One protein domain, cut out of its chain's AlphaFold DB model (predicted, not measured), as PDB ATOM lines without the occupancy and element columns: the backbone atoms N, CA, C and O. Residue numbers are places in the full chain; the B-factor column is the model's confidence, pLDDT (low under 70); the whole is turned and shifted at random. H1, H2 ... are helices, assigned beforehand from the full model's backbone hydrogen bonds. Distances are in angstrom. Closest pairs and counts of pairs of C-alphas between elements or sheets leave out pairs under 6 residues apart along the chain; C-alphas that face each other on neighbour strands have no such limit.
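What this domain is: This is residues 21 to 77 of the 81 residues of an uncharacterized protein of Halioglobus sp (UniProt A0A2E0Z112). Three helices, H1, H2 and H4, stand in a loose row with H2 in the middle; the short H3 lies beside the row, next to H2 and H4. The 57 printed residues hold four named helices, in the order H1, H2, H3, H4, and no named strand: all helix. The whole is compact, radius of gyration of the C-alphas 11.0 A, spanning 31 by 23 by 16 A.

How they stand to each other: Start at H2, residues 33 to 47. With residues 33 to 38 alone it touches H3, residues 56 to 62, in a helical hairpin at a shallow tilt of 27 degrees, opposite ways; the closest C-alphas, Gly 34 and Ile 62, are 6.2 A apart. H1, residues 21 to 30, is close to H2 but not clearly touching: closest C-alphas Leu 28 and Ala 36, 5.5 A. H4, residues 65 to 76, is likewise close to H2 but not clearly touching: Met 38 and Leu 67, closest C-alphas, 7.7 A. H1 and H4 are apart. In H1, H2 and H3 every O i to N i+4 pair is within hydrogen-bond range; in H4, 6 of 8.

Where its parts are: Find C-alpha 33 at (158.055, 102.282, 155.339); H2 runs 20.9 A from there. H1, 14.5 A, begins at (144.984, 96.676, 143.477). H3 is 10.0 A long; H4, 15.8 A, ends at (153.528, 123.375, 144.227).

The domain as a whole: The C-alphas farthest apart, Glu 22 and Ala 76, are 31.2 A apart. The printed part has no cut, no link is long, and no printed residue is under pLDDT 70.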
ATOM      1  N   PRO A  21     145.168  96.498 142.038       85.31
ATOM      2  CA  PRO A  21     144.984  96.676 143.477       85.31
ATOM      3  C   PRO A  21     145.538  95.517 144.310       85.31
ATOM      4  O   PRO A  21     146.097  95.761 145.378       85.31
ATOM      5  N   GLU A  22     145.438  94.273 143.827       86.94
ATOM      6  CA  GLU A  22     145.945  93.103 144.561       86.94
ATOM      7  C   GLU A  22     147.474  93.139 144.637       86.94
ATOM      8  O   GLU A  22     148.073  92.862 145.680       86.94
ATOM      9  N   HIS A  23     148.115  93.539 143.536       86.88
ATOM     10  CA  HIS A  23     149.561  93.715 143.496       86.88
ATOM     11  C   HIS A  23     150.016  94.872 144.394       86.88
ATOM     12  O   HIS A  23     151.015  94.752 145.107       86.88
ATOM     13  N   VAL A  24     149.274  95.980 144.398       89.75
ATOM     14  CA  VAL A  24     149.535  97.133 145.267       89.75
ATOM     15  C   VAL A  24     149.470  96.746 146.744       89.75
ATOM     16  O   VAL A  24     150.385  97.091 147.493       89.75
ATOM     17  N   ASP A  25     148.448  96.000 147.161       89.00
ATOM     18  CA  ASP A  25     148.299  95.559 148.552       89.00
ATOM     19  C   ASP A  25     149.441  94.627 148.975       89.00
ATOM     20  O   ASP A  25     149.994  94.757 150.074       89.00
ATOM     21  N   LEU A  26     149.855  93.725 148.080       89.75
ATOM     22  CA  LEU A  26     150.996  92.845 148.315       89.75
ATOM     23  C   LEU A  26     152.291  93.647 148.480       89.75
ATOM     24  O   LEU A  26     153.042  93.406 149.427       89.75
ATOM     25  N   VAL A  27     152.539  94.625 147.604       89.38
ATOM     26  CA  VAL A  27     153.736  95.475 147.669       89.38
ATOM     27  C   VAL A  27     153.731  96.350 148.917       89.38
ATOM     28  O   VAL A  27     154.760  96.438 149.589       89.38
ATOM     29  N   LEU A  28     152.590  96.932 149.294       90.12
ATOM     30  CA  LEU A  28     152.447  97.681 150.546       90.12
ATOM     31  C   LEU A  28     152.802  96.831 151.773       90.12
ATOM     32  O   LEU A  28     153.377  97.358 152.724       90.12
ATOM     33  N   GLY A  29     152.500  95.530 151.750       88.38
ATOM     34  CA  GLY A  29     152.796  94.610 152.850       88.38
ATOM     35  C   GLY A  29     154.267  94.202 152.992       88.38
ATOM     36  O   GLY A  29     154.668  93.776 154.074       88.38
ATOM     37  N   VAL A  30     155.076  94.315 151.932       89.00
ATOM     38  CA  VAL A  30     156.472  93.822 151.916       89.00
ATOM     39  C   VAL A  30     157.522  94.913 151.712       89.00
ATOM     40  O   VAL A  30     158.718  94.653 151.856       89.00
ATOM     41  N   THR A  31     157.104  96.124 151.350       88.69
ATOM     42  CA  THR A  31     158.011  97.235 151.053       88.69
ATOM     43  C   THR A  31     158.481  97.965 152.317       88.69
ATOM     44  O   THR A  31     157.961  97.761 153.414       88.69
ATOM     45  N   SER A  32     159.504  98.814 152.189       92.62
ATOM     46  CA  SER A  32     159.975  99.636 153.312       92.62
ATOM     47  C   SER A  32     158.968 100.737 153.652       92.62
ATOM     48  O   SER A  32     158.213 101.177 152.790       92.62
ATOM     49  N   HIS A  33     158.995 101.242 154.890       93.06
ATOM     50  CA  HIS A  33     158.055 102.282 155.339       93.06
ATOM     51  C   HIS A  33     158.045 103.513 154.414       93.06
ATOM     52  O   HIS A  33     156.993 103.916 153.932       93.06
ATOM     53  N   GLY A  34     159.221 104.030 154.036       93.19
ATOM     54  CA  GLY A  34     159.322 105.149 153.088       93.19
ATOM     55  C   GLY A  34     158.737 104.843 151.703       93.19
ATOM     56  O   GLY A  34     158.027 105.665 151.128       93.19
ATOM     57  N   LYS A  35     158.947 103.628 151.177       92.81
ATOM     58  CA  LYS A  35     158.328 103.212 149.910       92.81
ATOM     59  C   LYS A  35     156.815 103.065 150.032       92.81
ATOM     60  O   LYS A  35     156.107 103.418 149.096       92.81
ATOM     61  N   ALA A  36     156.319 102.578 151.169       95.12
ATOM     62  CA  ALA A  36     154.890 102.489 151.430       95.12
ATOM     63  C   ALA A  36     154.251 103.884 151.455       95.12
ATOM     64  O   ALA A  36     153.208 104.079 150.836       95.12
ATOM     65  N   ILE A  37     154.900 104.869 152.084       96.56
ATOM     66  CA  ILE A  37     154.457 106.270 152.073       96.56
ATOM     67  C   ILE A  37     154.365 106.802 150.635       96.56
ATOM     68  O   ILE A  37     153.321 107.323 150.243       96.56
ATOM     69  N   MET A  38     155.418 106.627 149.827       95.69
ATOM     70  CA  MET A  38     155.429 107.089 148.433       95.69
ATOM     71  C   MET A  38     154.382 106.383 147.567       95.69
ATOM     72  O   MET A  38     153.734 107.016 146.737       95.69
ATOM     73  N   LEU A  39     154.169 105.085 147.780       94.44
ATOM     74  CA  LEU A  39     153.137 104.325 147.083       94.44
ATOM     75  C   LEU A  39     151.734 104.846 147.423       94.44
ATOM     76  O   LEU A  39     150.946 105.109 146.517       94.44
ATOM     77  N   ARG A  40     151.436 105.081 148.708       95.44
ATOM     78  CA  ARG A  40     150.164 105.689 149.143       95.44
ATOM     79  C   ARG A  40     149.959 107.070 148.531       95.44
ATOM     80  O   ARG A  40     148.857 107.368 148.082       95.44
ATOM     81  N   PHE A  41     151.016 107.880 148.474       95.62
ATOM     82  CA  PHE A  41     150.985 109.183 147.819       95.62
ATOM     83  C   PHE A  41     150.619 109.058 146.335       95.62
ATOM     84  O   PHE A  41     149.655 109.676 145.888       95.62
ATOM     85  N   PHE A  42     151.326 108.215 145.576       93.56
ATOM     86  CA  PHE A  42     151.044 108.020 144.152       93.56
ATOM     87  C   PHE A  42     149.649 107.462 143.888       93.56
ATOM     88  O   PHE A  42     149.009 107.891 142.933       93.56
ATOM     89  N   LEU A  43     149.151 106.557 144.732       92.81
ATOM     90  CA  LEU A  43     147.782 106.047 144.635       92.81
ATOM     91  C   LEU A  43     146.752 107.134 144.922       92.81
ATOM     92  O   LEU A  43     145.763 107.220 144.200       92.81
ATOM     93  N   GLY A  44     146.996 107.987 145.918       93.38
ATOM     94  CA  GLY A  44     146.120 109.118 146.205       93.38
ATOM     95  C   GLY A  44     146.056 110.100 145.036       93.38
ATOM     96  O   GLY A  44     144.967 110.454 144.587       93.38
ATOM     97  N   VAL A  45     147.217 110.447 144.459       93.00
ATOM     98  CA  VAL A  45     147.308 111.247 143.224       93.00
ATOM     99  C   VAL A  45     146.621 110.547 142.055       93.00
ATOM    100  O   VAL A  45     145.947 111.188 141.265       93.00
ATOM    101  N   TRP A  46     146.751 109.231 141.920       90.81
ATOM    102  CA  TRP A  46     146.145 108.519 140.801       90.81
ATOM    103  C   TRP A  46     144.616 108.471 140.889       90.81
ATOM    104  O   TRP A  46     143.909 108.682 139.907       90.81
ATOM    105  N   ARG A  47     144.098 108.178 142.080       89.81
ATOM    106  CA  ARG A  47     142.676 107.930 142.319       89.81
ATOM    107  C   ARG A  47     141.878 109.191 142.634       89.81
ATOM    108  O   ARG A  47     140.652 109.138 142.662       89.81
ATOM    109  N   HIS A  48     142.565 110.305 142.884       92.06
ATOM    110  CA  HIS A  48     141.968 111.530 143.409       92.06
ATOM    111  C   HIS A  48     141.189 111.289 144.720       92.06
ATOM    112  O   HIS A  48     140.136 111.876 144.966       92.06
ATOM    113  N   ASP A  49     141.726 110.413 145.573       92.50
ATOM    114  CA  ASP A  49     141.199 110.081 146.899       92.50
ATOM    115  C   ASP A  49     142.345 109.815 147.898       92.50
ATOM    116  O   ASP A  49     143.515 110.029 147.587       92.50
ATOM    117  N   ASN A  50     142.023 109.405 149.127       94.00
ATOM    118  CA  ASN A  50     143.025 109.012 150.124       94.00
ATOM    119  C   ASN A  50     142.682 107.672 150.794       94.00
ATOM    120  O   ASN A  50     142.886 107.504 151.997       94.00
ATOM    121  N   GLU A  51     142.124 106.713 150.051       93.31
ATOM    122  CA  GLU A  51     141.726 105.422 150.638       93.31
ATOM    123  C   GLU A  51     142.911 104.623 151.196       93.31
ATOM    124  O   GLU A  51     142.768 103.901 152.180       93.31
ATOM    125  N   TYR A  52     144.096 104.799 150.611       91.44
ATOM    126  CA  TYR A  52     145.326 104.144 151.057       91.44
ATOM    127  C   TYR A  52     146.010 104.842 152.247       91.44
ATOM    128  O   TYR A  52     147.026 104.351 152.742       91.44
ATOM    129  N   GLY A  53     145.460 105.959 152.737       94.62
ATOM    130  CA  GLY A  53     145.899 106.602 153.977       94.62
ATOM    131  C   GLY A  53     147.300 107.207 153.903       94.62
ATOM    132  O   GLY A  53     148.147 106.926 154.754       94.62
ATOM    133  N   PHE A  54     147.565 108.026 152.885       96.00
ATOM    134  CA  PHE A  54     148.731 108.902 152.878       96.00
ATOM    135  C   PHE A  54     148.639 109.916 154.032       96.00
ATOM    136  O   PHE A  54     147.604 110.565 154.219       96.00
ATOM    137  N   ASP A  55     149.736 110.050 154.782       96.62
ATOM    138  CA  ASP A  55     149.905 110.994 155.888       96.62
ATOM    139  C   ASP A  55     151.156 111.850 155.636       96.62
ATOM    140  O   ASP A  55     152.278 111.344 155.545       96.62
ATOM    141  N   LEU A  56     150.955 113.165 155.521       95.69
ATOM    142  CA  LEU A  56     152.028 114.120 155.258       95.69
ATOM    143  C   LEU A  56     153.018 114.229 156.427       95.69
ATOM    144  O   LEU A  56     154.206 114.447 156.200       95.69
ATOM    145  N   PHE A  57     152.561 114.092 157.671       97.44
ATOM    146  CA  PHE A  57     153.437 114.184 158.836       97.44
ATOM    147  C   PHE A  57     154.358 112.968 158.928       97.44
ATOM    148  O   PHE A  57     155.542 113.127 159.223       97.44
ATOM    149  N   ASP A  58     153.836 111.777 158.622       96.50
ATOM    150  CA  ASP A  58     154.637 110.551 158.514       96.50
ATOM    151  C   ASP A  58     155.660 110.674 157.373       96.50
ATOM    152  O   ASP A  58     156.843 110.394 157.557       96.50
ATOM    153  N   ALA A  59     155.237 111.211 156.223       96.69
ATOM    154  CA  ALA A  59     156.121 111.468 155.091       96.69
ATOM    155  C   ALA A  59     157.297 112.384 155.459       96.69
ATOM    156  O   ALA A  59     158.450 112.015 155.249       96.69
ATOM    157  N   VAL A  60     157.025 113.540 156.069       96.00
ATOM    158  CA  VAL A  60     158.064 114.502 156.483       96.00
ATOM    159  C   VAL A  60     158.996 113.930 157.556       96.00
ATOM    160  O   VAL A  60     160.160 114.315 157.617       96.00
ATOM    161  N   ALA A  61     158.517 113.012 158.398       96.75
ATOM    162  CA  ALA A  61     159.330 112.408 159.450       96.75
ATOM    163  C   ALA A  61     160.270 111.294 158.950       96.75
ATOM    164  O   ALA A  61     161.288 111.034 159.595       96.75
ATOM    165  N   ILE A  62     159.917 110.610 157.856       96.56
ATOM    166  CA  ILE A  62     160.562 109.356 157.429       96.56
ATOM    167  C   ILE A  62     161.316 109.480 156.106       96.56
ATOM    168  O   ILE A  62     162.344 108.824 155.935       96.56
ATOM    169  N   LEU A  63     160.788 110.247 155.154       95.56
ATOM    170  CA  LEU A  63     161.354 110.332 153.812       95.56
ATOM    171  C   LEU A  63     162.652 111.149 153.800       95.56
ATOM    172  O   LEU A  63     162.835 112.080 154.582       95.56
ATOM    173  N   ASP A  64     163.550 110.787 152.887       94.50
ATOM    174  CA  ASP A  64     164.735 111.586 152.596       94.50
ATOM    175  C   ASP A  64     164.384 112.813 151.736       94.50
ATOM    176  O   ASP A  64     163.259 112.977 151.257       94.50
ATOM    177  N   GLU A  65     165.361 113.704 151.565       94.06
ATOM    178  CA  GLU A  65     165.193 114.953 150.817       94.06
ATOM    179  C   GLU A  65     164.760 114.708 149.364       94.06
ATOM    180  O   GLU A  65     163.905 115.429 148.856       94.06
ATOM    181  N   GLU A  66     165.278 113.659 148.718       92.56
ATOM    182  CA  GLU A  66     164.951 113.338 147.326       92.56
ATOM    183  C   GLU A  66     163.487 112.908 147.166       92.56
ATOM    184  O   GLU A  66     162.807 113.351 146.238       92.56
ATOM    185  N   LEU A  67     162.978 112.063 148.068       93.38
ATOM    186  CA  LEU A  67     161.585 111.621 148.045       93.38
ATOM    187  C   LEU A  67     160.622 112.725 148.492       93.38
ATOM    188  O   LEU A  67     159.531 112.846 147.931       93.38
ATOM    189  N   LEU A  68     161.022 113.561 149.454       95.44
ATOM    190  CA  LEU A  68     160.230 114.723 149.861       95.44
ATOM    191  C   LEU A  68     160.083 115.738 148.736       95.44
ATOM    192  O   LEU A  68     158.986 116.270 148.558       95.44
ATOM    193  N   GLU A  69     161.139 115.954 147.949       95.75
ATOM    194  CA  GLU A  69     161.113 116.867 146.807       95.75
ATOM    195  C   GLU A  69     159.998 116.491 145.818       95.75
ATOM    196  O   GLU A  69     159.272 117.353 145.335       95.75
ATOM    197  N   ILE A  70     159.774 115.190 145.591       94.69
ATOM    198  CA  ILE A  70     158.694 114.696 144.720       94.69
ATOM    199  C   ILE A  70     157.320 115.169 145.214       94.69
ATOM    200  O   ILE A  70     156.486 115.593 144.410       94.69
ATOM    201  N   ILE A  71     157.078 115.075 146.524       95.25
ATOM    202  CA  ILE A  71     155.808 115.475 147.139       95.25
ATOM    203  C   ILE A  71     155.674 116.998 147.092       95.25
ATOM    204  O   ILE A  71     154.612 117.507 146.740       95.25
ATOM    205  N   THR A  72     156.735 117.743 147.410       96.19
ATOM    206  CA  THR A  72     156.700 119.212 147.404       96.19
ATOM    207  C   THR A  72     156.542 119.798 146.008       96.19
ATOM    208  O   THR A  72     155.780 120.750 145.852       96.19
ATOM    209  N   ASP A  73     157.185 119.210 144.999       95.12
ATOM    210  CA  ASP A  73     157.033 119.607 143.597       95.12
ATOM    211  C   ASP A  73     155.582 119.432 143.144       95.12
ATOM    212  O   ASP A  73     154.999 120.335 142.543       95.12
ATOM    213  N   TRP A  74     154.967 118.294 143.482       95.12
ATOM    214  CA  TRP A  74     153.553 118.062 143.190       95.12
ATOM    215  C   TRP A  74     152.635 119.009 143.969       95.12
ATOM    216  O   TRP A  74     151.675 119.517 143.408       95.12
ATOM    217  N   MET A  75     152.921 119.305 145.241       94.19
ATOM    218  CA  MET A  75     152.121 120.269 146.012       94.19
ATOM    219  C   MET A  75     152.205 121.694 145.448       94.19
ATOM    220  O   MET A  75     151.249 122.458 145.585       94.19
ATOM    221  N   ALA A  76     153.336 122.065 144.841       96.62
ATOM    222  CA  ALA A  76     153.528 123.375 144.227       96.62
ATOM    223  C   ALA A  76     152.756 123.533 142.906       96.62
ATOM    224  O   ALA A  76     152.285 124.632 142.611       96.62
ATOM    225  N   ASP A  77     152.608 122.449 142.140       95.44
ATOM    226  CA  ASP A  77     151.866 122.405 140.874       95.44
ATOM    227  C   ASP A  77     151.039 121.105 140.775       95.44
ATOM    228  O   ASP A  77     151.456 120.135 140.126       95.44
TER     229      ASP A  77